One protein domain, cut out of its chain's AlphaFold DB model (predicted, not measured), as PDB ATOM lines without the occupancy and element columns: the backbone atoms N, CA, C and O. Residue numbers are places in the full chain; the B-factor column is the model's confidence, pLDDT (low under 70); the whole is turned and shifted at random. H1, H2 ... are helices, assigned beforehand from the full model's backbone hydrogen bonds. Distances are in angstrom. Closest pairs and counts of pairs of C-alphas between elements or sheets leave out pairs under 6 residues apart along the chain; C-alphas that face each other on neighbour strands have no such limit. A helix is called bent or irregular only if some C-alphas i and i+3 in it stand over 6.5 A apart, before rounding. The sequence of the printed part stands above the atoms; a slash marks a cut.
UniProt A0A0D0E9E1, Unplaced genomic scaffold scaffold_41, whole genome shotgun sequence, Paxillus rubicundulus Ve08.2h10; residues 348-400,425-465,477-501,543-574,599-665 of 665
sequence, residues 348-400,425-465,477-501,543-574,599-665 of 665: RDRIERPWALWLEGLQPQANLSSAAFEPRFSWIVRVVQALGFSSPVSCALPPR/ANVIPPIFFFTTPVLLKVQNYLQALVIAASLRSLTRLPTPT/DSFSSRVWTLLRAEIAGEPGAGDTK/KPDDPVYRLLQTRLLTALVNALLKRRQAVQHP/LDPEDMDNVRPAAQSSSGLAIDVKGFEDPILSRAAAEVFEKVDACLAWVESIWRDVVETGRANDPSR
ATOM      1  N   ARG A 348      17.273  -1.653  42.110       90.38
ATOM      2  CA  ARG A 348      17.282  -0.436  42.939       90.38
ATOM      3  C   ARG A 348      18.555   0.398  42.774       90.38
ATOM      4  O   ARG A 348      18.487   1.583  42.453       90.38
ATOM      5  N   ASP A 349      19.714  -0.241  42.911       89.12
ATOM      6  CA  ASP A 349      21.013   0.443  42.905       89.12
ATOM      7  C   ASP A 349      21.301   1.137  41.564       89.12
ATOM      8  O   ASP A 349      21.928   2.199  41.511       89.12
ATOM      9  N   ARG A 350      20.807   0.559  40.458       90.38
ATOM     10  CA  ARG A 350      20.966   1.133  39.115       90.38
ATOM     11  C   ARG A 350      19.930   2.205  38.793       90.38
ATOM     12  O   ARG A 350      20.027   2.801  37.727       90.38
ATOM     13  N   ILE A 351      18.969   2.471  39.672       93.69
ATOM     14  CA  ILE A 351      18.070   3.624  39.556       93.69
ATOM     15  C   ILE A 351      18.650   4.793  40.351       93.69
ATOM     16  O   ILE A 351      18.803   5.885  39.806       93.69
ATOM     17  N   GLU A 352      19.045   4.553  41.604       93.56
ATOM     18  CA  GLU A 352      19.534   5.595  42.518       93.56
ATOM     19  C   GLU A 352      20.825   6.257  42.021       93.56
ATOM     20  O   GLU A 352      20.936   7.484  42.015       93.56
ATOM     21  N   ARG A 353      21.797   5.468  41.540       92.62
ATOM     22  CA  ARG A 353      23.082   6.019  41.084       92.62
ATOM     23  C   ARG A 353      22.941   6.897  39.831       92.62
ATOM     24  O   ARG A 353      23.434   8.024  39.866       92.62
ATOM     25  N   PRO A 354      22.292   6.458  38.733       91.62
ATOM     26  CA  PRO A 354      22.052   7.333  37.587       91.62
ATOM     27  C   PRO A 354      21.167   8.530  37.921       91.62
ATOM     28  O   PRO A 354      21.386   9.593  37.353       91.62
ATOM     29  N   TRP A 355      20.210   8.388  38.843       94.81
ATOM     30  CA  TRP A 355      19.405   9.509  39.329       94.81
ATOM     31  C   TRP A 355      20.273  10.594  39.977       94.81
ATOM     32  O   TRP A 355      20.215  11.749  39.556       94.81
ATOM     33  N   ALA A 356      21.133  10.219  40.928       94.38
ATOM     34  CA  ALA A 356      22.042  11.148  41.595       94.38
ATOM     35  C   ALA A 356      23.006  11.824  40.605       94.38
ATOM     36  O   ALA A 356      23.058  13.051  40.546       94.38
ATOM     37  N   LEU A 357      23.682  11.042  39.751       93.31
ATOM     38  CA  LEU A 357      24.594  11.570  38.725       93.31
ATOM     39  C   LEU A 357      23.884  12.512  37.743       93.31
ATOM     40  O   LEU A 357      24.437  13.524  37.307       93.31
ATOM     41  N   TRP A 358      22.643  12.193  37.379       94.69
ATOM     42  CA  TRP A 358      21.855  13.025  36.480       94.69
ATOM     43  C   TRP A 358      21.475  14.365  37.121       94.69
ATOM     44  O   TRP A 358      21.494  15.382  36.420       94.69
ATOM     45  N   LEU A 359      21.188  14.386  38.428       94.12
ATOM     46  CA  LEU A 359      20.942  15.611  39.197       94.12
ATOM     47  C   LEU A 359      22.216  16.433  39.430       94.12
ATOM     48  O   LEU A 359      22.154  17.657  39.352       94.12
ATOM     49  N   GLU A 360      23.369  15.796  39.644       93.25
ATOM     50  CA  GLU A 360      24.668  16.481  39.768       93.25
ATOM     51  C   GLU A 360      25.033  17.274  38.505       93.25
ATOM     52  O   GLU A 360      25.655  18.332  38.581       93.25
ATOM     53  N   GLY A 361      24.590  16.809  37.333       89.75
ATOM     54  CA  GLY A 361      24.790  17.509  36.065       89.75
ATOM     55  C   GLY A 361      23.962  18.790  35.887       89.75
ATOM     56  O   GLY A 361      24.014  19.382  34.803       89.75
ATOM     57  N   LEU A 362      23.159  19.199  36.879       88.25
ATOM     58  CA  LEU A 362      22.328  20.404  36.830       88.25
ATOM     59  C   LEU A 362      23.187  21.651  36.575       88.25
ATOM     60  O   LEU A 362      24.056  22.007  37.366       88.25
ATOM     61  N   GLN A 363      22.907  22.355  35.478       86.06
ATOM     62  CA  GLN A 363      23.579  23.621  35.191       86.06
ATOM     63  C   GLN A 363      22.846  24.768  35.899       86.06
ATOM     64  O   GLN A 363      21.636  24.915  35.697       86.06
ATOM     65  N   PRO A 364      23.527  25.605  36.703       81.25
ATOM     66  CA  PRO A 364      22.902  26.773  37.312       81.25
ATOM     67  C   PRO A 364      22.459  27.751  36.219       81.25
ATOM     68  O   PRO A 364      23.283  28.284  35.478       81.25
ATOM     69  N   GLN A 365      21.155  28.005  36.105       80.19
ATOM     70  CA  GLN A 365      20.650  29.055  35.222       80.19
ATOM     71  C   GLN A 365      20.556  30.369  35.997       80.19
ATOM     72  O   GLN A 365      19.875  30.445  37.017       80.19
ATOM     73  N   ALA A 366      21.199  31.422  35.483       74.12
ATOM     74  CA  ALA A 366      21.305  32.727  36.146       74.12
ATOM     75  C   ALA A 366      19.958  33.445  36.397       74.12
ATOM     76  O   ALA A 366      19.919  34.415  37.146       74.12
ATOM     77  N   ASN A 367      18.859  32.981  35.786       81.75
ATOM     78  CA  ASN A 367      17.561  33.667  35.779       81.75
ATOM     79  C   ASN A 367      16.452  32.940  36.564       81.75
ATOM     80  O   ASN A 367      15.291  33.346  36.488       81.75
ATOM     81  N   LEU A 368      16.767  31.852  37.272       84.94
ATOM     82  CA  LEU A 368      15.772  31.125  38.063       84.94
ATOM     83  C   LEU A 368      15.552  31.792  39.428       84.94
ATOM     84  O   LEU A 368      16.483  32.304  40.046       84.94
ATOM     85  N   SER A 369      14.302  31.786  39.899       81.44
ATOM     86  CA  SER A 369      13.934  32.300  41.226       81.44
ATOM     87  C   SER A 369      14.654  31.526  42.340       81.44
ATOM     88  O   SER A 369      14.899  30.333  42.192       81.44
ATOM     89  N   SER A 370      14.913  32.163  43.490       77.19
ATOM     90  CA  SER A 370      15.502  31.501  44.673       77.19
ATOM     91  C   SER A 370      14.737  30.235  45.091       77.19
ATOM     92  O   SER A 370      15.334  29.288  45.592       77.19
ATOM     93  N   ALA A 371      13.424  30.203  44.846       71.06
ATOM     94  CA  ALA A 371      12.553  29.049  45.068       71.06
ATOM     95  C   ALA A 371      12.934  27.801  44.245       71.06
ATOM     96  O   ALA A 371      12.641  26.680  44.650       71.06
ATOM     97  N   ALA A 372      13.586  27.979  43.094       70.12
ATOM     98  CA  ALA A 372      14.012  26.890  42.217       70.12
ATOM     99  C   ALA A 372      15.215  26.106  42.759       70.12
ATOM    100  O   ALA A 372      15.526  25.039  42.234       70.12
ATOM    101  N   PHE A 373      15.881  26.621  43.795       73.25
ATOM    102  CA  PHE A 373      17.053  25.990  44.402       73.25
ATOM    103  C   PHE A 373      16.711  25.117  45.613       73.25
ATOM    104  O   PHE A 373      17.615  24.573  46.244       73.25
ATOM    105  N   GLU A 374      15.428  24.941  45.943       86.38
ATOM    106  CA  GLU A 374      15.051  23.922  46.917       86.38
ATOM    107  C   GLU A 374      15.400  22.528  46.361       86.38
ATOM    108  O   GLU A 374      14.924  22.171  45.275       86.38
ATOM    109  N   PRO A 375      16.186  21.704  47.085       85.94
ATOM    110  CA  PRO A 375      16.678  20.418  46.581       85.94
ATOM    111  C   PRO A 375      15.569  19.500  46.054       85.94
ATOM    112  O   PRO A 375      15.749  18.838  45.033       85.94
ATOM    113  N   ARG A 376      14.387  19.544  46.685       89.25
ATOM    114  CA  ARG A 376      13.191  18.772  46.302       89.25
ATOM    115  C   ARG A 376      12.662  19.060  44.895       89.25
ATOM    116  O   ARG A 376      11.950  18.235  44.335       89.25
ATOM    117  N   PHE A 377      12.975  20.225  44.326       92.00
ATOM    118  CA  PHE A 377      12.509  20.629  42.998       92.00
ATOM    119  C   PHE A 377      13.621  20.666  41.945       92.00
ATOM    120  O   PHE A 377      13.350  20.930  40.773       92.00
ATOM    121  N   SER A 378      14.862  20.365  42.335       93.31
ATOM    122  CA  SER A 378      16.026  20.355  41.440       93.31
ATOM    123  C   SER A 378      15.818  19.452  40.217       93.31
ATOM    124  O   SER A 378      16.169  19.815  39.094       93.31
ATOM    125  N   TRP A 379      15.151  18.313  40.408       95.38
ATOM    126  CA  TRP A 379      14.828  17.379  39.337       95.38
ATOM    127  C   TRP A 379      13.858  17.962  38.301       95.38
ATOM    128  O   TRP A 379      14.016  17.680  37.119       95.38
ATOM    129  N   ILE A 380      12.904  18.818  38.696       95.75
ATOM    130  CA  ILE A 380      11.983  19.489  37.761       95.75
ATOM    131  C   ILE A 380      12.784  20.407  36.840       95.75
ATOM    132  O   ILE A 380      12.627  20.361  35.620       95.75
ATOM    133  N   VAL A 381      13.685  21.207  37.423       95.56
ATOM    134  CA  VAL A 381      14.592  22.075  36.662       95.56
ATOM    135  C   VAL A 381      15.419  21.236  35.692       95.56
ATOM    136  O   VAL A 381      15.548  21.592  34.521       95.56
ATOM    137  N   ARG A 382      15.920  20.085  36.149       95.56
ATOM    138  CA  ARG A 382      16.715  19.174  35.330       95.56
ATOM    139  C   ARG A 382      15.920  18.540  34.184       95.56
ATOM    140  O   ARG A 382      16.443  18.486  33.075       95.56
ATOM    141  N   VAL A 383      14.662  18.135  34.396       97.12
ATOM    142  CA  VAL A 383      13.787  17.652  33.309       97.12
ATOM    143  C   VAL A 383      13.563  18.757  32.281       97.12
ATOM    144  O   VAL A 383      13.686  18.517  31.085       97.12
ATOM    145  N   VAL A 384      13.272  19.985  32.716       97.19
ATOM    146  CA  VAL A 384      13.049  21.098  31.779       97.19
ATOM    147  C   VAL A 384      14.331  21.455  31.015       97.19
ATOM    148  O   VAL A 384      14.261  21.763  29.827       97.19
ATOM    149  N   GLN A 385      15.505  21.347  31.645       95.81
ATOM    150  CA  GLN A 385      16.790  21.441  30.944       95.81
ATOM    151  C   GLN A 385      16.937  20.331  29.898       95.81
ATOM    152  O   GLN A 385      17.271  20.642  28.759       95.81
ATOM    153  N   ALA A 386      16.629  19.076  30.253       96.12
ATOM    154  CA  ALA A 386      16.639  17.928  29.341       96.12
ATOM    155  C   ALA A 386      15.754  18.174  28.099       96.12
ATOM    156  O   ALA A 386      16.179  17.966  26.964       96.12
ATOM    157  N   LEU A 387      14.551  18.719  28.298       96.88
ATOM    158  CA  LEU A 387      13.626  19.101  27.221       96.88
ATOM    159  C   LEU A 387      14.131  20.274  26.359       96.88
ATOM    160  O   LEU A 387      13.650  20.476  25.248       96.88
ATOM    161  N   GLY A 388      15.084  21.058  26.864       95.62
ATOM    162  CA  GLY A 388      15.708  22.169  26.152       95.62
ATOM    163  C   GLY A 388      16.871  21.778  25.240       95.62
ATOM    164  O   GLY A 388      17.293  22.596  24.424       95.62
ATOM    165  N   PHE A 389      17.409  20.561  25.342       94.06
ATOM    166  CA  PHE A 389      18.506  20.150  24.464       94.06
ATOM    167  C   PHE A 389      18.030  19.931  23.022       94.06
ATOM    168  O   PHE A 389      16.857  19.664  22.750       94.06
ATOM    169  N   SER A 390      18.968  20.049  22.081       91.12
ATOM    170  CA  SER A 390      18.751  19.732  20.666       91.12
ATOM    171  C   SER A 390      18.750  18.226  20.392       91.12
ATOM    172  O   SER A 390      18.160  17.787  19.408       91.12
ATOM    173  N   SER A 391      19.387  17.429  21.252       91.81
ATOM    174  CA  SER A 391      19.351  15.970  21.179       91.81
ATOM    175  C   SER A 391      18.041  15.422  21.756       91.81
ATOM    176  O   SER A 391      17.580  15.909  22.796       91.81
ATOM    177  N   PRO A 392      17.441  14.398  21.121       92.56
ATOM    178  CA  PRO A 392      16.188  13.823  21.582       92.56
ATOM    179  C   PRO A 392      16.353  13.213  22.975       92.56
ATOM    180  O   PRO A 392      17.355  12.554  23.265       92.56
ATOM    181  N   VAL A 393      15.357  13.438  23.829       94.50
ATOM    182  CA  VAL A 393      15.269  12.779  25.134       94.50
ATOM    183  C   VAL A 393      15.180  11.269  24.915       94.50
ATOM    184  O   VAL A 393      14.336  10.789  24.160       94.50
ATOM    185  N   SER A 394      16.055  10.516  25.581       93.31
ATOM    186  CA  SER A 394      16.105   9.055  25.467       93.31
ATOM    187  C   SER A 394      16.293   8.398  26.832       93.31
ATOM    188  O   SER A 394      16.992   8.925  27.691       93.31
ATOM    189  N   CYS A 395      15.680   7.235  27.041       93.12
ATOM    190  CA  CYS A 395      15.914   6.401  28.216       93.12
ATOM    191  C   CYS A 395      16.529   5.084  27.745       93.12
ATOM    192  O   CYS A 395      15.881   4.314  27.037       93.12
ATOM    193  N   ALA A 396      17.788   4.839  28.102       88.94
ATOM    194  CA  ALA A 396      18.487   3.633  27.682       88.94
ATOM    195  C   ALA A 396      17.992   2.416  28.476       88.94
ATOM    196  O   ALA A 396      17.950   2.445  29.709       88.94
ATOM    197  N   LEU A 397      17.655   1.339  27.765       88.69
ATOM    198  CA  LEU A 397      17.424   0.033  28.375       88.69
ATOM    199  C   LEU A 397      18.733  -0.499  28.975       88.69
ATOM    200  O   LEU A 397      19.808  -0.229  28.429       88.69
ATOM    201  N   PRO A 398      18.670  -1.253  30.085       86.75
ATOM    202  CA  PRO A 398      19.867  -1.813  30.682       86.75
ATOM    203  C   PRO A 398      20.510  -2.761  29.659       86.75
ATOM    204  O   PRO A 398      19.816  -3.631  29.124       86.75
ATOM    205  N   PRO A 399      21.813  -2.609  29.348       78.94
ATOM    206  CA  PRO A 399      22.474  -3.511  28.424       78.94
ATOM    207  C   PRO A 399      22.398  -4.911  29.023       78.94
ATOM    208  O   PRO A 399      22.878  -5.145  30.139       78.94
ATOM    209  N   ARG A 400      21.756  -5.838  28.304       69.81
ATOM    210  CA  ARG A 400      21.710  -7.234  28.718       69.81
ATOM    211  C   ARG A 400      23.151  -7.714  28.732       69.81
ATOM    212  O   ARG A 400      23.772  -7.875  27.685       69.81
ATOM    213  N   ALA A 425      23.911  12.716  24.623       79.75
ATOM    214  CA  ALA A 425      24.009  13.891  25.493       79.75
ATOM    215  C   ALA A 425      22.744  14.172  26.332       79.75
ATOM    216  O   ALA A 425      22.776  15.040  27.199       79.75
ATOM    217  N   ASN A 426      21.634  13.467  26.077       92.25
ATOM    218  CA  ASN A 426      20.336  13.700  26.712       92.25
ATOM    219  C   ASN A 426      19.639  12.393  27.133       92.25
ATOM    220  O   ASN A 426      18.517  12.090  26.715       92.25
ATOM    221  N   VAL A 427      20.344  11.589  27.934       93.81
ATOM    222  CA  VAL A 427      19.769  10.406  28.592       93.81
ATOM    223  C   VAL A 427      19.049  10.819  29.873       93.81
ATOM    224  O   VAL A 427      19.632  11.481  30.735       93.81
ATOM    225  N   ILE A 428      17.788  10.412  30.003       95.81
ATOM    226  CA  ILE A 428      16.978  10.592  31.212       95.81
ATOM    227  C   ILE A 428      17.010   9.338  32.104       95.81
ATOM    228  O   ILE A 428      17.193   8.230  31.597       95.81
ATOM    229  N   PRO A 429      16.834   9.492  33.431       96.31
ATOM    230  CA  PRO A 429      16.841   8.374  34.369       96.31
ATOM    231  C   PRO A 429      15.733   7.334  34.116       96.31
ATOM    232  O   PRO A 429      14.658   7.699  33.629       96.31
ATOM    233  N   PRO A 430      15.928   6.070  34.549       96.06
ATOM    234  CA  PRO A 430      14.972   4.976  34.329       96.06
ATOM    235  C   PRO A 430      13.554   5.227  34.851       96.06
ATOM    236  O   PRO A 430      12.593   4.698  34.300       96.06
ATOM    237  N   ILE A 431      13.385   6.072  35.874       96.88
ATOM    238  CA  ILE A 431      12.058   6.397  36.425       96.88
ATOM    239  C   ILE A 431      11.133   7.084  35.406       96.88
ATOM    240  O   ILE A 431       9.916   7.075  35.572       96.88
ATOM    241  N   PHE A 432      11.700   7.664  34.344       97.31
ATOM    242  CA  PHE A 432      10.961   8.298  33.256       97.31
ATOM    243  C   PHE A 432      10.697   7.361  32.077       97.31
ATOM    244  O   PHE A 432      10.109   7.803  31.090       97.31
ATOM    245  N   PHE A 433      11.112   6.093  32.145       96.69
ATOM    246  CA  PHE A 433      11.104   5.168  31.013       96.69
ATOM    247  C   PHE A 433       9.762   5.154  30.260       96.69
ATOM    248  O   PHE A 433       9.734   5.491  29.077       96.69
ATOM    249  N   PHE A 434       8.643   4.926  30.955       96.88
ATOM    250  CA  PHE A 434       7.302   4.924  30.347       96.88
ATOM    251  C   PHE A 434       6.821   6.307  29.876       96.88
ATOM    252  O   PHE A 434       6.063   6.399  28.915       96.88
ATOM    253  N   THR A 435       7.309   7.393  30.483       96.94
ATOM    254  CA  THR A 435       6.990   8.774  30.070       96.94
ATOM    255  C   THR A 435       7.886   9.313  28.950       96.94
ATOM    256  O   THR A 435       7.588  10.368  28.389       96.94
ATOM    257  N   THR A 436       8.964   8.607  28.590       96.00
ATOM    258  CA  THR A 436       9.952   9.043  27.585       96.00
ATOM    259  C   THR A 436       9.314   9.429  26.246       96.00
ATOM    260  O   THR A 436       9.633  10.511  25.749       96.00
ATOM    261  N   PRO A 437       8.373   8.650  25.668       95.25
ATOM    262  CA  PRO A 437       7.742   9.027  24.400       95.25
ATOM    263  C   PRO A 437       6.948  10.336  24.497       95.25
ATOM    264  O   PRO A 437       6.961  11.154  23.575       95.25
ATOM    265  N   VAL A 438       6.284  10.570  25.634       95.25
ATOM    266  CA  VAL A 438       5.531  11.807  25.876       95.25
ATOM    267  C   VAL A 438       6.486  12.987  26.053       95.25
ATOM    268  O   VAL A 438       6.249  14.045  25.472       95.25
ATOM    269  N   LEU A 439       7.591  12.804  26.782       96.44
ATOM    270  CA  LEU A 439       8.632  13.822  26.946       96.44
ATOM    271  C   LEU A 439       9.289  14.190  25.610       96.44
ATOM    272  O   LEU A 439       9.482  15.372  25.343       96.44
ATOM    273  N   LEU A 440       9.553  13.215  24.737       95.25
ATOM    274  CA  LEU A 440      10.050  13.465  23.382       95.25
ATOM    275  C   LEU A 440       9.043  14.282  22.557       95.25
ATOM    276  O   LEU A 440       9.401  15.271  21.918       95.25
ATOM    277  N   LYS A 441       7.754  13.928  22.617       95.00
ATOM    278  CA  LYS A 441       6.689  14.693  21.951       95.00
ATOM    279  C   LYS A 441       6.610  16.131  22.479       95.00
ATOM    280  O   LYS A 441       6.453  17.070  21.702       95.00
ATOM    281  N   VAL A 442       6.736  16.314  23.792       96.94
ATOM    282  CA  VAL A 442       6.784  17.626  24.455       96.94
ATOM    283  C   VAL A 442       8.010  18.430  24.024       96.94
ATOM    284  O   VAL A 442       7.867  19.611  23.714       96.94
ATOM    285  N   GLN A 443       9.190  17.810  23.951       96.12
ATOM    286  CA  GLN A 443      10.412  18.439  23.449       96.12
ATOM    287  C   GLN A 443      10.202  18.974  22.027       96.12
ATOM    288  O   GLN A 443      10.484  20.143  21.765       96.12
ATOM    289  N   ASN A 444       9.615  18.166  21.140       94.94
ATOM    290  CA  ASN A 444       9.310  18.585  19.771       94.94
ATOM    291  C   ASN A 444       8.313  19.758  19.737       94.94
ATOM    292  O   ASN A 444       8.494  20.700  18.966       94.94
ATOM    293  N   TYR A 445       7.296  19.765  20.609       96.75
ATOM    294  CA  TYR A 445       6.378  20.906  20.725       96.75
ATOM    295  C   TYR A 445       7.065  22.178  21.233       96.75
ATOM    296  O   TYR A 445       6.782  23.260  20.719       96.75
ATOM    297  N   LEU A 446       7.966  22.075  22.215       97.19
ATOM    298  CA  LEU A 446       8.741  23.219  22.706       97.19
ATOM    299  C   LEU A 446       9.642  23.786  21.604       97.19
ATOM    300  O   LEU A 446       9.682  25.000  21.412       97.19
ATOM    301  N   GLN A 447      10.310  22.925  20.835       95.12
ATOM    302  CA  GLN A 447      11.110  23.341  19.682       95.12
ATOM    303  C   GLN A 447      10.244  24.026  18.614       95.12
ATOM    304  O   GLN A 447      10.604  25.103  18.139       95.12
ATOM    305  N   ALA A 448       9.073  23.469  18.291       95.06
ATOM    306  CA  ALA A 448       8.124  24.076  17.357       95.06
ATOM    307  C   ALA A 448       7.608  25.444  17.829       95.06
ATOM    308  O   ALA A 448       7.492  26.364  17.021       95.06
ATOM    309  N   LEU A 449       7.344  25.612  19.128       96.69
ATOM    310  CA  LEU A 449       6.970  26.905  19.707       96.69
ATOM    311  C   LEU A 449       8.075  27.947  19.501       96.69
ATOM    312  O   LEU A 449       7.790  29.063  19.064       96.69
ATOM    313  N   VAL A 450       9.333  27.587  19.775       96.88
ATOM    314  CA  VAL A 450      10.484  28.483  19.575       96.88
ATOM    315  C   VAL A 450      10.671  28.815  18.094       96.88
ATOM    316  O   VAL A 450      10.906  29.979  17.767       96.88
ATOM    317  N   ILE A 451      10.509  27.839  17.194       94.56
ATOM    318  CA  ILE A 451      10.543  28.061  15.741       94.56
ATOM    319  C   ILE A 451       9.456  29.061  15.336       94.56
ATOM    320  O   ILE A 451       9.762  30.085  14.730       94.56
ATOM    321  N   ALA A 452       8.201  28.821  15.717       95.56
ATOM    322  CA  ALA A 452       7.086  29.687  15.349       95.56
ATOM    323  C   ALA A 452       7.260  31.122  15.882       95.56
ATOM    324  O   ALA A 452       7.050  32.082  15.139       95.56
ATOM    325  N   ALA A 453       7.717  31.279  17.129       95.81
ATOM    326  CA  ALA A 453       8.038  32.581  17.718       95.81
ATOM    327  C   ALA A 453       9.199  33.285  16.986       95.81
ATOM    328  O   ALA A 453       9.132  34.484  16.702       95.81
ATOM    329  N   SER A 454      10.239  32.534  16.612       95.44
ATOM    330  CA  SER A 454      11.384  33.055  15.853       95.44
ATOM    331  C   SER A 454      10.948  33.558  14.475       95.44
ATOM    332  O   SER A 454      11.250  34.696  14.113       95.44
ATOM    333  N   LEU A 455      10.147  32.782  13.738       94.62
ATOM    334  CA  LEU A 455       9.600  33.187  12.438       94.62
ATOM    335  C   LEU A 455       8.651  34.388  12.563       94.62
ATOM    336  O   LEU A 455       8.686  35.305  11.740       94.62
ATOM    337  N   ARG A 456       7.846  34.442  13.631       93.69
ATOM    338  CA  ARG A 456       6.959  35.576  13.928       93.69
ATOM    339  C   ARG A 456       7.719  36.882  14.168       93.69
ATOM    340  O   ARG A 456       7.185  37.951  13.859       93.69
ATOM    341  N   SER A 457       8.950  36.813  14.679       92.81
ATOM    342  CA  SER A 457       9.816  37.986  14.846       92.81
ATOM    343  C   SER A 457      10.337  38.544  13.509       92.81
ATOM    344  O   SER A 457      10.546  39.753  13.387       92.81
ATOM    345  N   LEU A 458      10.469  37.698  12.477       92.00
ATOM    346  CA  LEU A 458      10.941  38.090  11.143       92.00
ATOM    347  C   LEU A 458       9.862  38.772  10.292       92.00
ATOM    348  O   LEU A 458      10.188  39.615   9.455       92.00
ATOM    349  N   THR A 459       8.583  38.445  10.503       89.81
ATOM    350  CA  THR A 459       7.473  38.972   9.685       89.81
ATOM    351  C   THR A 459       7.080  40.411  10.022       89.81
ATOM    352  O   THR A 459       6.336  41.018   9.258       89.81
ATOM    353  N   ARG A 460       7.564  40.978  11.142       84.12
ATOM    354  CA  ARG A 460       7.251  42.348  11.619       84.12
ATOM    355  C   ARG A 460       5.749  42.686  11.648       84.12
ATOM    356  O   ARG A 460       5.380  43.857  11.618       84.12
ATOM    357  N   LEU A 461       4.877  41.678  11.725       82.12
ATOM    358  CA  LEU A 461       3.431  41.893  11.760       82.12
ATOM    359  C   LEU A 461       3.056  42.683  13.028       82.12
ATOM    360  O   LEU A 461       3.606  42.369  14.095       82.12
ATOM    361  N   PRO A 462       2.106  43.638  12.947       79.81
ATOM    362  CA  PRO A 462       1.628  44.382  14.107       79.81
ATOM    363  C   PRO A 462       1.225  43.428  15.228       79.81
ATOM    364  O   PRO A 462       0.605  42.390  14.980       79.81
ATOM    365  N   THR A 463       1.592  43.752  16.465       74.94
ATOM    366  CA  THR A 463       1.115  42.993  17.620       74.94
ATOM    367  C   THR A 463      -0.406  43.133  17.670       74.94
ATOM    368  O   THR A 463      -0.889  44.271  17.641       74.94
ATOM    369  N   PRO A 464      -1.178  42.031  17.718       69.06
ATOM    370  CA  PRO A 464      -2.626  42.117  17.838       69.06
ATOM    371  C   PRO A 464      -2.952  42.901  19.111       69.06
ATOM    372  O   PRO A 464      -2.654  42.476  20.227       69.06
ATOM    373  N   THR A 465      -3.489  44.107  18.948       66.56
ATOM    374  CA  THR A 465      -3.824  44.977  20.070       66.56
ATOM    375  C   THR A 465      -5.018  44.355  20.788       66.56
ATOM    376  O   THR A 465      -6.088  44.199  20.201       66.56
ATOM    377  N   ASP A 477      -6.772  32.235   8.994       74.88
ATOM    378  CA  ASP A 477      -5.762  32.772   8.094       74.88
ATOM    379  C   ASP A 477      -4.679  33.624   8.780       74.88
ATOM    380  O   ASP A 477      -3.878  34.285   8.107       74.88
ATOM    381  N   SER A 478      -4.570  33.608  10.107       88.56
ATOM    382  CA  SER A 478      -3.411  34.214  10.767       88.56
ATOM    383  C   SER A 478      -2.131  33.402  10.510       88.56
ATOM    384  O   SER A 478      -2.117  32.171  10.569       88.56
ATOM    385  N   PHE A 479      -1.021  34.102  10.251       92.25
ATOM    386  CA  PHE A 479       0.297  33.496  10.008       92.25
ATOM    387  C   PHE A 479       0.689  32.487  11.103       92.25
ATOM    388  O   PHE A 479       1.069  31.357  10.800       92.25
ATOM    389  N   SER A 480       0.529  32.869  12.374       93.44
ATOM    390  CA  SER A 480       0.842  32.017  13.526       93.44
ATOM    391  C   SER A 480      -0.012  30.744  13.556       93.44
ATOM    392  O   SER A 480       0.510  29.683  13.885       93.44
ATOM    393  N   SER A 481      -1.292  30.817  13.156       92.25
ATOM    394  CA  SER A 481      -2.182  29.649  13.042       92.25
ATOM    395  C   SER A 481      -1.670  28.656  12.007       92.25
ATOM    396  O   SER A 481      -1.544  27.465  12.297       92.25
ATOM    397  N   ARG A 482      -1.317  29.145  10.812       91.62
ATOM    398  CA  ARG A 482      -0.830  28.301   9.713       91.62
ATOM    399  C   ARG A 482       0.501  27.638  10.053       91.62
ATOM    400  O   ARG A 482       0.611  26.421   9.946       91.62
ATOM    401  N   VAL A 483       1.479  28.411  10.532       93.19
ATOM    402  CA  VAL A 483       2.791  27.877  10.937       93.19
ATOM    403  C   VAL A 483       2.644  26.863  12.073       93.19
ATOM    404  O   VAL A 483       3.221  25.781  11.998       93.19
ATOM    405  N   TRP A 484       1.840  27.163  13.097       93.75
ATOM    406  CA  TRP A 484       1.612  26.228  14.200       93.75
ATOM    407  C   TRP A 484       0.919  24.942  13.744       93.75
ATOM    408  O   TRP A 484       1.299  23.860  14.182       93.75
ATOM    409  N   THR A 485      -0.062  25.040  12.842       91.31
ATOM    410  CA  THR A 485      -0.767  23.873  12.291       91.31
ATOM    411  C   THR A 485       0.188  22.965  11.516       91.31
ATOM    412  O   THR A 485       0.190  21.761  11.755       91.31
ATOM    413  N   LEU A 486       1.055  23.537  10.667       89.94
ATOM    414  CA  LEU A 486       2.079  22.784   9.931       89.94
ATOM    415  C   LEU A 486       3.038  22.054  10.882       89.94
ATOM    416  O   LEU A 486       3.260  20.855  10.739       89.94
ATOM    417  N   LEU A 487       3.557  22.757  11.893       91.75
ATOM    418  CA  LEU A 487       4.471  22.162  12.872       91.75
ATOM    419  C   LEU A 487       3.781  21.087  13.724       91.75
ATOM    420  O   LEU A 487       4.374  20.054  14.025       91.75
ATOM    421  N   ARG A 488       2.519  21.297  14.107       92.50
ATOM    422  CA  ARG A 488       1.740  20.333  14.892       92.50
ATOM    423  C   ARG A 488       1.447  19.052  14.107       92.50
ATOM    424  O   ARG A 488       1.526  17.983  14.709       92.50
ATOM    425  N   ALA A 489       1.123  19.160  12.817       89.19
ATOM    426  CA  ALA A 489       0.878  18.015  11.939       89.19
ATOM    427  C   ALA A 489       2.144  17.157  11.763       89.19
ATOM    428  O   ALA A 489       2.076  15.931  11.858       89.19
ATOM    429  N   GLU A 490       3.310  17.797  11.624       88.44
ATOM    430  CA  GLU A 490       4.604  17.104  11.548       88.44
ATOM    431  C   GLU A 490       4.912  16.337  12.840       88.44
ATOM    432  O   GLU A 490       5.258  15.158  12.805       88.44
ATOM    433  N   ILE A 491       4.716  16.964  14.006       89.62
ATOM    434  CA  ILE A 491       4.936  16.310  15.309       89.62
ATOM    435  C   ILE A 491       3.980  15.127  15.515       89.62
ATOM    436  O   ILE A 491       4.330  14.156  16.188       89.62
ATOM    437  N   ALA A 492       2.764  15.207  14.974       87.25
ATOM    438  CA  ALA A 492       1.792  14.122  15.030       87.25
ATOM    439  C   ALA A 492       2.114  12.969  14.061       87.25
ATOM    440  O   ALA A 492       1.519  11.902  14.198       87.25
ATOM    441  N   GLY A 493       3.053  13.159  13.126       83.88
ATOM    442  CA  GLY A 493       3.398  12.164  12.114       83.88
ATOM    443  C   GLY A 493       2.257  11.900  11.131       83.88
ATOM    444  O   GLY A 493       2.093  10.768  10.680       83.88
ATOM    445  N   GLU A 494       1.434  12.912  10.832       78.38
ATOM    446  CA  GLU A 494       0.322  12.752   9.894       78.38
ATOM    447  C   GLU A 494       0.843  12.368   8.492       78.38
ATOM    448  O   GLU A 494       1.830  12.941   8.011       78.38
ATOM    449  N   PRO A 495       0.217  11.387   7.811       67.69
ATOM    450  CA  PRO A 495       0.681  10.921   6.509       67.69
ATOM    451  C   PRO A 495       0.659  12.070   5.492       67.69
ATOM    452  O   PRO A 495      -0.383  12.673   5.247       67.69
ATOM    453  N   GLY A 496       1.820  12.369   4.901       65.75
ATOM    454  CA  GLY A 496       2.010  13.483   3.963       65.75
ATOM    455  C   GLY A 496       2.612  14.760   4.569       65.75
ATOM    456  O   GLY A 496       3.003  15.646   3.811       65.75
ATOM    457  N   ALA A 497       2.766  14.853   5.896       68.19
ATOM    458  CA  ALA A 497       3.436  15.996   6.531       68.19
ATOM    459  C   ALA A 497       4.951  16.030   6.218       68.19
ATOM    460  O   ALA A 497       5.517  17.085   5.918       68.19
ATOM    461  N   GLY A 498       5.571  14.847   6.144       60.22
ATOM    462  CA  GLY A 498       7.023  14.687   6.099       60.22
ATOM    463  C   GLY A 498       7.747  15.100   4.809       60.22
ATOM    464  O   GLY A 498       8.972  15.161   4.826       60.22
ATOM    465  N   ASP A 499       7.073  15.407   3.702       56.34
ATOM    466  CA  ASP A 499       7.763  15.741   2.437       56.34
ATOM    467  C   ASP A 499       7.810  17.250   2.143       56.34
ATOM    468  O   ASP A 499       8.438  17.686   1.182       56.34
ATOM    469  N   THR A 500       7.218  18.089   3.004       54.47
ATOM    470  CA  THR A 500       7.029  19.532   2.730       54.47
ATOM    471  C   THR A 500       7.796  20.478   3.687       54.47
ATOM    472  O   THR A 500       7.517  21.673   3.802       54.47
ATOM    473  N   LYS A 501       8.833  19.930   4.337       64.88
ATOM    474  CA  LYS A 501       9.337  20.224   5.699       64.88
ATOM    475  C   LYS A 501       9.870  21.616   6.073       64.88
ATOM    476  O   LYS A 501       9.751  22.000   7.229       64.88
ATOM    477  N   LYS A 543      18.471  27.653  12.987       92.38
ATOM    478  CA  LYS A 543      19.611  26.967  13.613       92.38
ATOM    479  C   LYS A 543      19.524  27.090  15.141       92.38
ATOM    480  O   LYS A 543      19.435  28.213  15.636       92.38
ATOM    481  N   PRO A 544      19.671  25.987  15.901       90.44
ATOM    482  CA  PRO A 544      19.646  26.020  17.371       90.44
ATOM    483  C   PRO A 544      20.709  26.930  18.009       90.44
ATOM    484  O   PRO A 544      20.574  27.351  19.157       90.44
ATOM    485  N   ASP A 545      21.776  27.239  17.269       93.19
ATOM    486  CA  ASP A 545      22.865  28.106  17.718       93.19
ATOM    487  C   ASP A 545      22.602  29.603  17.511       93.19
ATOM    488  O   ASP A 545      23.381  30.430  17.994       93.19
ATOM    489  N   ASP A 546      21.523  29.978  16.817       95.44
ATOM    490  CA  ASP A 546      21.194  31.383  16.607       95.44
ATOM    491  C   ASP A 546      20.828  32.071  17.941       95.44
ATOM    492  O   ASP A 546      20.081  31.516  18.757       95.44
ATOM    493  N   PRO A 547      21.341  33.288  18.208       96.00
ATOM    494  CA  PRO A 547      21.091  33.984  19.467       96.00
ATOM    495  C   PRO A 547      19.608  34.285  19.710       96.00
ATOM    496  O   PRO A 547      19.190  34.304  20.868       96.00
ATOM    497  N   VAL A 548      18.807  34.509  18.660       95.06
ATOM    498  CA  VAL A 548      17.365  34.754  18.806       95.06
ATOM    499  C   VAL A 548      16.668  33.473  19.250       95.06
ATOM    500  O   VAL A 548      15.898  33.505  20.213       95.06
ATOM    501  N   TYR A 549      17.004  32.345  18.617       95.12
ATOM    502  CA  TYR A 549      16.488  31.026  18.980       95.12
ATOM    503  C   TYR A 549      16.807  30.694  20.443       95.12
ATOM    504  O   TYR A 549      15.902  30.437  21.240       95.12
ATOM    505  N   ARG A 550      18.086  30.794  20.834       96.06
ATOM    506  CA  ARG A 550      18.537  30.515  22.209       96.06
ATOM    507  C   ARG A 550      17.875  31.424  23.241       96.06
ATOM    508  O   ARG A 550      17.513  30.959  24.324       96.06
ATOM    509  N   LEU A 551      17.696  32.709  22.928       96.38
ATOM    510  CA  LEU A 551      17.042  33.663  23.825       96.38
ATOM    511  C   LEU A 551      15.570  33.296  24.059       96.38
ATOM    512  O   LEU A 551      15.125  33.271  25.209       96.38
ATOM    513  N   LEU A 552      14.821  33.014  22.989       96.81
ATOM    514  CA  LEU A 552      13.410  32.630  23.072       96.81
ATOM    515  C   LEU A 552      13.236  31.292  23.793       96.81
ATOM    516  O   LEU A 552      12.389  31.186  24.680       96.81
ATOM    517  N   GLN A 553      14.087  30.311  23.489       96.50
ATOM    518  CA  GLN A 553      14.106  29.022  24.170       96.50
ATOM    519  C   GLN A 553      14.373  29.183  25.671       96.50
ATOM    520  O   GLN A 553      13.604  28.688  26.492       96.50
ATOM    521  N   THR A 554      15.409  29.936  26.049       96.50
ATOM    522  CA  THR A 554      15.756  30.164  27.460       96.50
ATOM    523  C   THR A 554      14.600  30.819  28.217       96.50
ATOM    524  O   THR A 554      14.282  30.407  29.334       96.50
ATOM    525  N   ARG A 555      13.929  31.811  27.614       96.62
ATOM    526  CA  ARG A 555      12.754  32.472  28.210       96.62
ATOM    527  C   ARG A 555      11.581  31.513  28.392       96.62
ATOM    528  O   ARG A 555      10.987  31.506  29.466       96.62
ATOM    529  N   LEU A 556      11.277  30.703  27.376       97.06
ATOM    530  CA  LEU A 556      10.191  29.725  27.424       97.06
ATOM    531  C   LEU A 556      10.434  28.673  28.512       97.06
ATOM    532  O   LEU A 556       9.553  28.428  29.332       97.06
ATOM    533  N   LEU A 557      11.641  28.102  28.568       96.69
ATOM    534  CA  LEU A 557      12.013  27.100  29.570       96.69
ATOM    535  C   LEU A 557      12.032  27.687  30.988       96.69
ATOM    536  O   LEU A 557      11.540  27.057  31.918       96.69
ATOM    537  N   THR A 558      12.522  28.920  31.157       95.88
ATOM    538  CA  THR A 558      12.487  29.623  32.454       95.88
ATOM    539  C   THR A 558      11.045  29.845  32.921       95.88
ATOM    540  O   THR A 558      10.721  29.614  34.086       95.88
ATOM    541  N   ALA A 559      10.157  30.268  32.014       95.81
ATOM    542  CA  ALA A 559       8.739  30.434  32.312       95.81
ATOM    543  C   ALA A 559       8.071  29.098  32.680       95.81
ATOM    544  O   ALA A 559       7.295  29.059  33.635       95.81
ATOM    545  N   LEU A 560       8.419  28.014  31.979       96.12
ATOM    546  CA  LEU A 560       7.950  26.658  32.275       96.12
ATOM    547  C   LEU A 560       8.363  26.216  33.678       96.12
ATOM    548  O   LEU A 560       7.501  25.839  34.467       96.12
ATOM    549  N   VAL A 561       9.648  26.333  34.030       95.62
ATOM    550  CA  VAL A 561      10.129  26.004  35.382       95.62
ATOM    551  C   VAL A 561       9.361  26.802  36.434       95.62
ATOM    552  O   VAL A 561       8.794  26.217  37.354       95.62
ATOM    553  N   ASN A 562       9.270  28.125  36.286       94.25
ATOM    554  CA  ASN A 562       8.583  28.974  37.262       94.25
ATOM    555  C   ASN A 562       7.095  28.610  37.418       94.25
ATOM    556  O   ASN A 562       6.583  28.603  38.538       94.25
ATOM    557  N   ALA A 563       6.406  28.285  36.319       93.81
ATOM    558  CA  ALA A 563       5.009  27.858  36.347       93.81
ATOM    559  C   ALA A 563       4.828  26.531  37.104       93.81
ATOM    560  O   ALA A 563       3.954  26.435  37.967       93.81
ATOM    561  N   LEU A 564       5.683  25.540  36.828       94.00
ATOM    562  CA  LEU A 564       5.652  24.227  37.481       94.00
ATOM    563  C   LEU A 564       5.942  24.333  38.984       94.00
ATOM    564  O   LEU A 564       5.202  23.787  39.803       94.00
ATOM    565  N   LEU A 565       6.972  25.093  39.363       93.50
ATOM    566  CA  LEU A 565       7.340  25.304  40.765       93.50
ATOM    567  C   LEU A 565       6.229  26.010  41.544       93.50
ATOM    568  O   LEU A 565       5.826  25.537  42.606       93.50
ATOM    569  N   LYS A 566       5.684  27.101  40.991       91.81
ATOM    570  CA  LYS A 566       4.582  27.846  41.611       91.81
ATOM    571  C   LYS A 566       3.372  26.943  41.850       91.81
ATOM    572  O   LYS A 566       2.742  27.026  42.904       91.81
ATOM    573  N   ARG A 567       3.064  26.058  40.896       90.75
ATOM    574  CA  ARG A 567       1.962  25.099  41.027       90.75
ATOM    575  C   ARG A 567       2.200  24.125  42.178       90.75
ATOM    576  O   ARG A 567       1.296  23.936  42.982       90.75
ATOM    577  N   ARG A 568       3.396  23.541  42.300       90.88
ATOM    578  CA  ARG A 568       3.721  22.602  43.393       90.88
ATOM    579  C   ARG A 568       3.741  23.277  44.766       90.88
ATOM    580  O   ARG A 568       3.218  22.710  45.722       90.88
ATOM    581  N   GLN A 569       4.246  24.504  44.853       90.44
ATOM    582  CA  GLN A 569       4.233  25.287  46.094       90.44
ATOM    583  C   GLN A 569       2.808  25.593  46.574       90.44
ATOM    584  O   GLN A 569       2.513  25.421  47.755       90.44
ATOM    585  N   ALA A 570       1.904  25.956  45.657       88.38
ATOM    586  CA  ALA A 570       0.498  26.203  45.977       88.38
ATOM    587  C   ALA A 570      -0.246  24.950  46.480       88.38
ATOM    588  O   ALA A 570      -1.254  25.064  47.167       88.38
ATOM    589  N   VAL A 571       0.230  23.745  46.141       85.69
ATOM    590  CA  VAL A 571      -0.350  22.488  46.644       85.69
ATOM    591  C   VAL A 571       0.122  22.167  48.059       85.69
ATOM    592  O   VAL A 571      -0.652  21.627  48.841       85.69
ATOM    593  N   GLN A 572       1.373  22.484  48.387       82.56
ATOM    594  CA  GLN A 572       1.967  22.177  49.693       82.56
ATOM    595  C   GLN A 572       1.568  23.166  50.780       82.56
ATOM    596  O   GLN A 572       1.440  22.794  51.943       82.56
ATOM    597  N   HIS A 573       1.357  24.416  50.389       78.88
ATOM    598  CA  HIS A 573       0.726  25.414  51.226       78.88
ATOM    599  C   HIS A 573      -0.663  25.655  50.657       78.88
ATOM    600  O   HIS A 573      -0.858  26.661  49.972       78.88
ATOM    601  N   PRO A 574      -1.634  24.750  50.910       71.44
ATOM    602  CA  PRO A 574      -3.008  25.181  50.845       71.44
ATOM    603  C   PRO A 574      -3.089  26.251  51.927       71.44
ATOM    604  O   PRO A 574      -3.173  25.934  53.114       71.44
ATOM    605  N   LEU A 599     -15.485   2.866  46.432       65.44
ATOM    606  CA  LEU A 599     -14.070   2.532  46.557       65.44
ATOM    607  C   LEU A 599     -13.385   3.608  47.400       65.44
ATOM    608  O   LEU A 599     -13.849   4.750  47.416       65.44
ATOM    609  N   ASP A 600     -12.326   3.198  48.089       68.12
ATOM    610  CA  ASP A 600     -11.586   3.976  49.081       68.12
ATOM    611  C   ASP A 600     -11.491   5.473  48.708       68.12
ATOM    612  O   ASP A 600     -10.925   5.808  47.659       68.12
ATOM    613  N   PRO A 601     -12.102   6.386  49.490       63.34
ATOM    614  CA  PRO A 601     -12.130   7.808  49.158       63.34
ATOM    615  C   PRO A 601     -10.726   8.418  49.067       63.34
ATOM    616  O   PRO A 601     -10.531   9.346  48.283       63.34
ATOM    617  N   GLU A 602      -9.741   7.863  49.779       67.75
ATOM    618  CA  GLU A 602      -8.353   8.340  49.738       67.75
ATOM    619  C   GLU A 602      -7.702   8.140  48.356       67.75
ATOM    620  O   GLU A 602      -6.895   8.959  47.906       67.75
ATOM    621  N   ASP A 603      -8.110   7.102  47.615       62.50
ATOM    622  CA  ASP A 603      -7.633   6.856  46.249       62.50
ATOM    623  C   ASP A 603      -8.275   7.817  45.227       62.50
ATOM    624  O   ASP A 603      -7.698   8.088  44.166       62.50
ATOM    625  N   MET A 604      -9.459   8.357  45.530       62.97
ATOM    626  CA  MET A 604     -10.189   9.265  44.639       62.97
ATOM    627  C   MET A 604      -9.649  10.698  44.682       62.97
ATOM    628  O   MET A 604      -9.667  11.375  43.651       62.97
ATOM    629  N   ASP A 605      -9.111  11.141  45.821       58.53
ATOM    630  CA  ASP A 605      -8.572  12.498  45.990       58.53
ATOM    631  C   ASP A 605      -7.294  12.745  45.169       58.53
ATOM    632  O   ASP A 605      -7.013  13.874  44.752       58.53
ATOM    633  N   ASN A 606      -6.553  11.683  44.839       60.09
ATOM    634  CA  ASN A 606      -5.369  11.771  43.979       60.09
ATOM    635  C   ASN A 606      -5.714  11.978  42.497       60.09
ATOM    636  O   ASN A 606      -4.888  12.490  41.734       60.09
ATOM    637  N   VAL A 607      -6.930  11.630  42.069       58.78
ATOM    638  CA  VAL A 607      -7.415  11.931  40.717       58.78
ATOM    639  C   VAL A 607      -8.063  13.305  40.749       58.78
ATOM    640  O   VAL A 607      -9.279  13.453  40.617       58.78
ATOM    641  N   ARG A 608      -7.229  14.339  40.926       58.62
ATOM    642  CA  ARG A 608      -7.664  15.721  40.716       58.62
ATOM    643  C   ARG A 608      -8.350  15.783  39.353       58.62
ATOM    644  O   ARG A 608      -7.715  15.442  38.353       58.62
ATOM    645  N   PRO A 609      -9.629  16.190  39.274       54.34
ATOM    646  CA  PRO A 609     -10.305  16.295  37.998       54.34
ATOM    647  C   PRO A 609      -9.523  17.293  37.147       54.34
ATOM    648  O   PRO A 609      -9.496  18.489  37.443       54.34
ATOM    649  N   ALA A 610      -8.876  16.799  36.089       51.78
ATOM    650  CA  ALA A 610      -8.114  17.613  35.142       51.78
ATOM    651  C   ALA A 610      -8.935  18.824  34.650       51.78
ATOM    652  O   ALA A 610      -8.399  19.905  34.435       51.78
ATOM    653  N   ALA A 611     -10.263  18.676  34.606       48.66
ATOM    654  CA  ALA A 611     -11.222  19.707  34.228       48.66
ATOM    655  C   ALA A 611     -11.378  20.885  35.213       48.66
ATOM    656  O   ALA A 611     -11.873  21.926  34.801       48.66
ATOM    657  N   GLN A 612     -10.987  20.768  36.489       52.88
ATOM    658  CA  GLN A 612     -11.030  21.901  37.437       52.88
ATOM    659  C   GLN A 612      -9.700  22.661  37.519       52.88
ATOM    660  O   GLN A 612      -9.641  23.742  38.097       52.88
ATOM    661  N   SER A 613      -8.636  22.123  36.915       54.06
ATOM    662  CA  SER A 613      -7.316  22.765  36.894       54.06
ATOM    663  C   SER A 613      -7.116  23.710  35.709       54.06
ATOM    664  O   SER A 613      -6.132  24.439  35.686       54.06
ATOM    665  N   SER A 614      -8.037  23.727  34.744       54.03
ATOM    666  CA  SER A 614      -7.969  24.557  33.536       54.03
ATOM    667  C   SER A 614      -8.323  26.028  33.784       54.03
ATOM    668  O   SER A 614      -8.645  26.756  32.844       54.03
ATOM    669  N   SER A 615      -8.250  26.497  35.038       57.25
ATOM    670  CA  SER A 615      -8.176  27.932  35.316       57.25
ATOM    671  C   SER A 615      -6.854  28.418  34.725       57.25
ATOM    672  O   SER A 615      -5.799  28.297  35.344       57.25
ATOM    673  N   GLY A 616      -6.933  28.805  33.448       63.38
ATOM    674  CA  GLY A 616      -5.811  28.907  32.534       63.38
ATOM    675  C   GLY A 616      -4.665  29.658  33.175       63.38
ATOM    676  O   GLY A 616      -4.798  30.829  33.534       63.38
ATOM    677  N   LEU A 617      -3.540  28.967  33.328       72.50
ATOM    678  CA  LEU A 617      -2.296  29.582  33.742       72.50
ATOM    679  C   LEU A 617      -1.974  30.625  32.668       72.50
ATOM    680  O   LEU A 617      -1.572  30.287  31.557       72.50
ATOM    681  N   ALA A 618      -2.260  31.893  32.966       79.19
ATOM    682  CA  ALA A 618      -1.970  33.001  32.073       79.19
ATOM    683  C   ALA A 618      -0.449  33.153  32.016       79.19
ATOM    684  O   ALA A 618       0.162  33.838  32.836       79.19
ATOM    685  N   ILE A 619       0.167  32.420  31.095       84.69
ATOM    686  CA  ILE A 619       1.605  32.406  30.901       84.69
ATOM    687  C   ILE A 619       1.942  33.570  29.967       84.69
ATOM    688  O   ILE A 619       1.694  33.518  28.762       84.69
ATOM    689  N   ASP A 620       2.492  34.631  30.549       90.75
ATOM    690  CA  ASP A 620       3.018  35.783  29.820       90.75
ATOM    691  C   ASP A 620       4.526  35.593  29.587       90.75
ATOM    692  O   ASP A 620       5.349  35.883  30.460       90.75
ATOM    693  N   VAL A 621       4.901  35.031  28.429       95.06
ATOM    694  CA  VAL A 621       6.310  34.913  28.014       95.06
ATOM    695  C   VAL A 621       6.607  35.932  26.923       95.06
ATOM    696  O   VAL A 621       6.023  35.893  25.843       95.06
ATOM    697  N   LYS A 622       7.598  36.794  27.171       94.50
ATOM    698  CA  LYS A 622       8.098  37.743  26.165       94.50
ATOM    699  C   LYS A 622       8.615  37.010  24.922       94.50
ATOM    700  O   LYS A 622       9.559  36.221  25.029       94.50
ATOM    701  N   GLY A 623       8.065  37.338  23.757       93.00
ATOM    702  CA  GLY A 623       8.278  36.670  22.471       93.00
ATOM    703  C   GLY A 623       7.199  35.647  22.095       93.00
ATOM    704  O   GLY A 623       7.212  35.151  20.971       93.00
ATOM    705  N   PHE A 624       6.270  35.336  23.005       95.31
ATOM    706  CA  PHE A 624       5.136  34.428  22.793       95.31
ATOM    707  C   PHE A 624       3.801  35.139  23.066       95.31
ATOM    708  O   PHE A 624       2.835  34.523  23.508       95.31
ATOM    709  N   GLU A 625       3.740  36.450  22.813       92.62
ATOM    710  CA  GLU A 625       2.555  37.277  23.070       92.62
ATOM    711  C   GLU A 625       1.391  36.973  22.110       92.62
ATOM    712  O   GLU A 625       0.252  37.375  22.356       92.62
ATOM    713  N   ASP A 626       1.667  36.280  21.002       91.88
ATOM    714  CA  ASP A 626       0.648  35.828  20.062       91.88
ATOM    715  C   ASP A 626      -0.332  34.862  20.759       91.88
ATOM    716  O   ASP A 626       0.105  33.904  21.403       91.88
ATOM    717  N   PRO A 627      -1.657  35.067  20.639       91.19
ATOM    718  CA  PRO A 627      -2.645  34.277  21.373       91.19
ATOM    719  C   PRO A 627      -2.606  32.782  21.027       91.19
ATOM    720  O   PRO A 627      -2.956  31.955  21.870       91.19
ATOM    721  N   ILE A 628      -2.182  32.425  19.811       92.75
ATOM    722  CA  ILE A 628      -2.068  31.029  19.375       92.75
ATOM    723  C   ILE A 628      -0.853  30.388  20.035       92.75
ATOM    724  O   ILE A 628      -0.970  29.298  20.592       92.75
ATOM    725  N   LEU A 629       0.286  31.087  20.043       94.19
ATOM    726  CA  LEU A 629       1.511  30.607  20.687       94.19
ATOM    727  C   LEU A 629       1.371  30.542  22.210       94.19
ATOM    728  O   LEU A 629       1.818  29.573  22.811       94.19
ATOM    729  N   SER A 630       0.707  31.518  22.830       93.94
ATOM    730  CA  SER A 630       0.427  31.523  24.271       93.94
ATOM    731  C   SER A 630      -0.477  30.351  24.677       93.94
ATOM    732  O   SER A 630      -0.171  29.642  25.637       93.94
ATOM    733  N   ARG A 631      -1.544  30.073  23.910       93.38
ATOM    734  CA  ARG A 631      -2.406  28.900  24.136       93.38
ATOM    735  C   ARG A 631      -1.637  27.594  23.958       93.38
ATOM    736  O   ARG A 631      -1.716  26.720  24.814       93.38
ATOM    737  N   ALA A 632      -0.873  27.477  22.876       94.31
ATOM    738  CA  ALA A 632      -0.056  26.303  22.608       94.31
ATOM    739  C   ALA A 632       1.009  26.077  23.698       94.31
ATOM    740  O   ALA A 632       1.217  24.945  24.124       94.31
ATOM    741  N   ALA A 633       1.636  27.141  24.204       95.81
ATOM    742  CA  ALA A 633       2.550  27.064  25.338       95.81
ATOM    743  C   ALA A 633       1.839  26.562  26.603       95.81
ATOM    744  O   ALA A 633       2.354  25.659  27.258       95.81
ATOM    745  N   ALA A 634       0.640  27.068  26.908       94.44
ATOM    746  CA  ALA A 634      -0.153  26.586  28.039       94.44
ATOM    747  C   ALA A 634      -0.484  25.086  27.925       94.44
ATOM    748  O   ALA A 634      -0.262  24.346  28.881       94.44
ATOM    749  N   GLU A 635      -0.906  24.613  26.747       94.06
ATOM    750  CA  GLU A 635      -1.155  23.182  26.494       94.06
ATOM    751  C   GLU A 635       0.106  22.328  26.718       94.06
ATOM    752  O   GLU A 635       0.040  21.229  27.274       94.06
ATOM    753  N   VAL A 636       1.275  22.813  26.290       95.69
ATOM    754  CA  VAL A 636       2.551  22.110  26.496       95.69
ATOM    755  C   VAL A 636       2.942  22.101  27.974       95.69
ATOM    756  O   VAL A 636       3.398  21.072  28.470       95.69
ATOM    757  N   PHE A 637       2.729  23.201  28.697       95.94
ATOM    758  CA  PHE A 637       3.031  23.295  30.127       95.94
ATOM    759  C   PHE A 637       2.151  22.337  30.935       95.94
ATOM    760  O   PHE A 637       2.653  21.659  31.831       95.94
ATOM    761  N   GLU A 638       0.866  22.222  30.588       94.00
ATOM    762  CA  GLU A 638      -0.045  21.247  31.193       94.00
ATOM    763  C   GLU A 638       0.405  19.803  30.943       94.00
ATOM    764  O   GLU A 638       0.384  18.993  31.869       94.00
ATOM    765  N   LYS A 639       0.874  19.482  29.729       94.75
ATOM    766  CA  LYS A 639       1.420  18.150  29.415       94.75
ATOM    767  C   LYS A 639       2.677  17.835  30.221       94.75
ATOM    768  O   LYS A 639       2.788  16.733  30.750       94.75
ATOM    769  N   VAL A 640       3.599  18.794  30.339       96.38
ATOM    770  CA  VAL A 640       4.802  18.635  31.172       96.38
ATOM    771  C   VAL A 640       4.395  18.380  32.619       96.38
ATOM    772  O   VAL A 640       4.852  17.411  33.217       96.38
ATOM    773  N   ASP A 641       3.505  19.201  33.176       95.38
ATOM    774  CA  ASP A 641       3.059  19.048  34.561       95.38
ATOM    775  C   ASP A 641       2.375  17.697  34.808       95.38
ATOM    776  O   ASP A 641       2.667  17.044  35.808       95.38
ATOM    777  N   ALA A 642       1.535  17.234  33.875       94.12
ATOM    778  CA  ALA A 642       0.897  15.922  33.953       94.12
ATOM    779  C   ALA A 642       1.927  14.780  33.975       94.12
ATOM    780  O   ALA A 642       1.823  13.882  34.813       94.12
ATOM    781  N   CYS A 643       2.958  14.832  33.121       96.06
ATOM    782  CA  CYS A 643       4.056  13.859  33.142       96.06
ATOM    783  C   CYS A 643       4.818  13.882  34.474       96.06
ATOM    784  O   CYS A 643       5.082  12.831  35.056       96.06
ATOM    785  N   LEU A 644       5.152  15.070  34.984       95.94
ATOM    786  CA  LEU A 644       5.877  15.210  36.248       95.94
ATOM    787  C   LEU A 644       5.033  14.759  37.446       95.94
ATOM    788  O   LEU A 644       5.574  14.193  38.393       95.94
ATOM    789  N   ALA A 645       3.725  15.014  37.436       94.81
ATOM    790  CA  ALA A 645       2.803  14.552  38.473       94.81
ATOM    791  C   ALA A 645       2.647  13.025  38.443       94.81
ATOM    792  O   ALA A 645       2.588  12.392  39.498       94.81
ATOM    793  N   TRP A 646       2.636  12.421  37.249       95.88
ATOM    794  CA  TRP A 646       2.641  10.967  37.094       95.88
ATOM    795  C   TRP A 646       3.878  10.346  37.747       95.88
ATOM    796  O   TRP A 646       3.738   9.513  38.645       95.88
ATOM    797  N   VAL A 647       5.072  10.821  37.376       96.50
ATOM    798  CA  VAL A 647       6.353  10.318  37.902       96.50
ATOM    799  C   VAL A 647       6.462  10.530  39.411       96.50
ATOM    800  O   VAL A 647       6.783   9.585  40.126       96.50
ATOM    801  N   GLU A 648       6.122  11.719  39.915       95.00
ATOM    802  CA  GLU A 648       6.103  12.005  41.358       95.00
ATOM    803  C   GLU A 648       5.155  11.068  42.116       95.00
ATOM    804  O   GLU A 648       5.452  10.663  43.234       95.00
ATOM    805  N   SER A 649       4.025  10.682  41.519       94.38
ATOM    806  CA  SER A 649       3.074   9.781  42.176       94.38
ATOM    807  C   SER A 649       3.542   8.324  42.260       94.38
ATOM    808  O   SER A 649       3.056   7.597  43.122       94.38
ATOM    809  N   ILE A 650       4.464   7.896  41.390       95.50
ATOM    810  CA  ILE A 650       5.031   6.535  41.387       95.50
ATOM    811  C   ILE A 650       6.318   6.476  42.209       95.50
ATOM    812  O   ILE A 650       6.554   5.512  42.937       95.50
ATOM    813  N   TRP A 651       7.152   7.506  42.075       95.81
ATOM    814  CA  TRP A 651       8.533   7.552  42.554       95.81
ATOM    815  C   TRP A 651       8.740   8.632  43.617       95.81
ATOM    816  O   TRP A 651       9.818   9.221  43.699       95.81
ATOM    817  N   ARG A 652       7.704   8.920  44.419       93.81
ATOM    818  CA  ARG A 652       7.743   9.944  45.478       93.81
ATOM    819  C   ARG A 652       8.958   9.767  46.389       93.81
ATOM    820  O   ARG A 652       9.655  10.726  46.684       93.81
ATOM    821  N   ASP A 653       9.234   8.528  46.765       93.12
ATOM    822  CA  ASP A 653      10.376   8.123  47.576       93.12
ATOM    823  C   ASP A 653      11.727   8.506  46.949       93.12
ATOM    824  O   ASP A 653      12.543   9.156  47.607       93.12
ATOM    825  N   VAL A 654      11.939   8.193  45.665       92.06
ATOM    826  CA  VAL A 654      13.181   8.527  44.942       92.06
ATOM    827  C   VAL A 654      13.313  10.032  44.739       92.06
ATOM    828  O   VAL A 654      14.402  10.588  44.872       92.06
ATOM    829  N   VAL A 655      12.206  10.707  44.439       91.94
ATOM    830  CA  VAL A 655      12.181  12.151  44.191       91.94
ATOM    831  C   VAL A 655      12.447  12.954  45.470       91.94
ATOM    832  O   VAL A 655      13.182  13.938  45.423       91.94
ATOM    833  N   GLU A 656      11.885  12.542  46.609       88.88
ATOM    834  CA  GLU A 656      12.030  13.253  47.886       88.88
ATOM    835  C   GLU A 656      13.335  12.913  48.612       88.88
ATOM    836  O   GLU A 656      13.969  13.798  49.187       88.88
ATOM    837  N   THR A 657      13.744  11.640  48.604       83.50
ATOM    838  CA  THR A 657      14.869  11.155  49.425       83.50
ATOM    839  C   THR A 657      16.112  10.786  48.620       83.50
ATOM    840  O   THR A 657      17.177  10.572  49.200       83.50
ATOM    841  N   GLY A 658      15.991  10.675  47.294       76.94
ATOM    842  CA  GLY A 658      17.029  10.106  46.434       76.94
ATOM    843  C   GLY A 658      17.145   8.580  46.521       76.94
ATOM    844  O   GLY A 658      18.024   8.024  45.868       76.94
ATOM    845  N   ARG A 659      16.295   7.904  47.310       73.69
ATOM    846  CA  ARG A 659      16.329   6.450  47.539       73.69
ATOM    847  C   ARG A 659      15.012   5.785  47.152       73.69
ATOM    848  O   ARG A 659      13.941   6.323  47.415       73.69
ATOM    849  N   ALA A 660      15.096   4.600  46.557       66.00
ATOM    850  CA  ALA A 660      13.942   3.786  46.202       66.00
ATOM    851  C   ALA A 660      13.585   2.833  47.359       66.00
ATOM    852  O   ALA A 660      14.356   1.955  47.742       66.00
ATOM    853  N   ASN A 661      12.391   2.988  47.920       72.94
ATOM    854  CA  ASN A 661      11.806   2.102  48.918       72.94
ATOM    855  C   ASN A 661      11.218   0.841  48.272       72.94
ATOM    856  O   ASN A 661      10.782   0.832  47.117       72.94
ATOM    857  N   ASP A 662      11.192  -0.244  49.042       61.41
ATOM    858  CA  ASP A 662      10.537  -1.480  48.622       61.41
ATOM    859  C   ASP A 662       9.024  -1.356  48.827       61.41
ATOM    860  O   ASP A 662       8.631  -1.053  49.952       61.41
ATOM    861  N   PRO A 663       8.171  -1.605  47.818       57.28
ATOM    862  CA  PRO A 663       6.723  -1.629  48.018       57.28
ATOM    863  C   PRO A 663       6.250  -2.763  48.950       57.28
ATOM    864  O   PRO A 663       5.085  -2.776  49.333       57.28
ATOM    865  N   SER A 664       7.119  -3.722  49.298       51.62
ATOM    866  CA  SER A 664       6.816  -4.817  50.234       51.62
ATOM    867  C   SER A 664       7.012  -4.474  51.721       51.62
ATOM    868  O   SER A 664       6.771  -5.331  52.575       51.62
ATOM    869  N   ARG A 665       7.441  -3.246  52.040       45.12
ATOM    870  CA  ARG A 665       7.489  -2.694  53.403       45.12
ATOM    871  C   ARG A 665       6.434  -1.619  53.573       45.12
ATOM    872  O   ARG A 665       5.871  -1.572  54.687       45.12
TER     873      ARG A 665
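AT A GLANCE: This is residues 348 to 400, 425 to 465, 477 to 501, 543 to 574 and 599 to 665 of the 665 residues of an uncharacterized protein of Paxillus rubicundulus Ve08.2h10 (UniProt A0A0D0E9E1). Two long helices, H4 and H8, run side by side in opposite directions as the core, with H5 beside H4. H6 crosses both, H3 packs on H6 and H4, and residues 599 to 605, with H7, stick out. The 218 printed residues hold nine named helices, H1 to H9 in order, and no named strand: all helix. The whole is compact, radius of gyration of the C-alphas 18.7 A, spanning 60 by 44 by 40 A.

IN THESE COORDINATES: H4, residues 430 to 458, is 40.6 A long from C-alpha 430 at (14.972, 4.976, 34.329); it is irregular, C-alphas 431 and 434 being 7.9 A apart, with a kink of 67 degrees near residue 437. H8, 627 to 650, spans 35.1 A, ending at C-alpha 650 (5.031, 6.535, 41.387). H6 is 547 to 572, 37.7 A; H5 479 to 492; H3 375 to 388, irregular, C-alphas 376 and 379 being 7.3 A apart; H1 349 to 360; H2 370 to 373; H7 601 to 605; H9 652 to 657.

HOW THE PARTS SIT: H4, H5 and H8 form a bundle, helices side by side. H4 and H8 touch at a shallow tilt of 14 degrees, opposite ways, closest C-alphas Val 442 and Val 636, 6.5 A. H5 touches H4, C-alphas Ala 448 and Leu 487 closest at 6.1 A. H6, with residues 548 to 556, touches residues 447 to 454 of H4 at a steep 49 degrees, C-alphas Val 450 and Gln 553 closest at 5.9 A. Every O i to N i+4 pair is within hydrogen-bond range in H5 to H9, but 20 of 25 in H4, 8 of 10 in H3 and 7 of 8 in H1; H2 is too short.

THE WHOLE: Four cuts leave C-alpha gaps of 21.5, 17.2, 14.6 and 25.6 A, after residues 400, 465, 501 and 574. The link from H7 to H8 is long. Confidence is under 70 in 33 residues, among them 599 to 616.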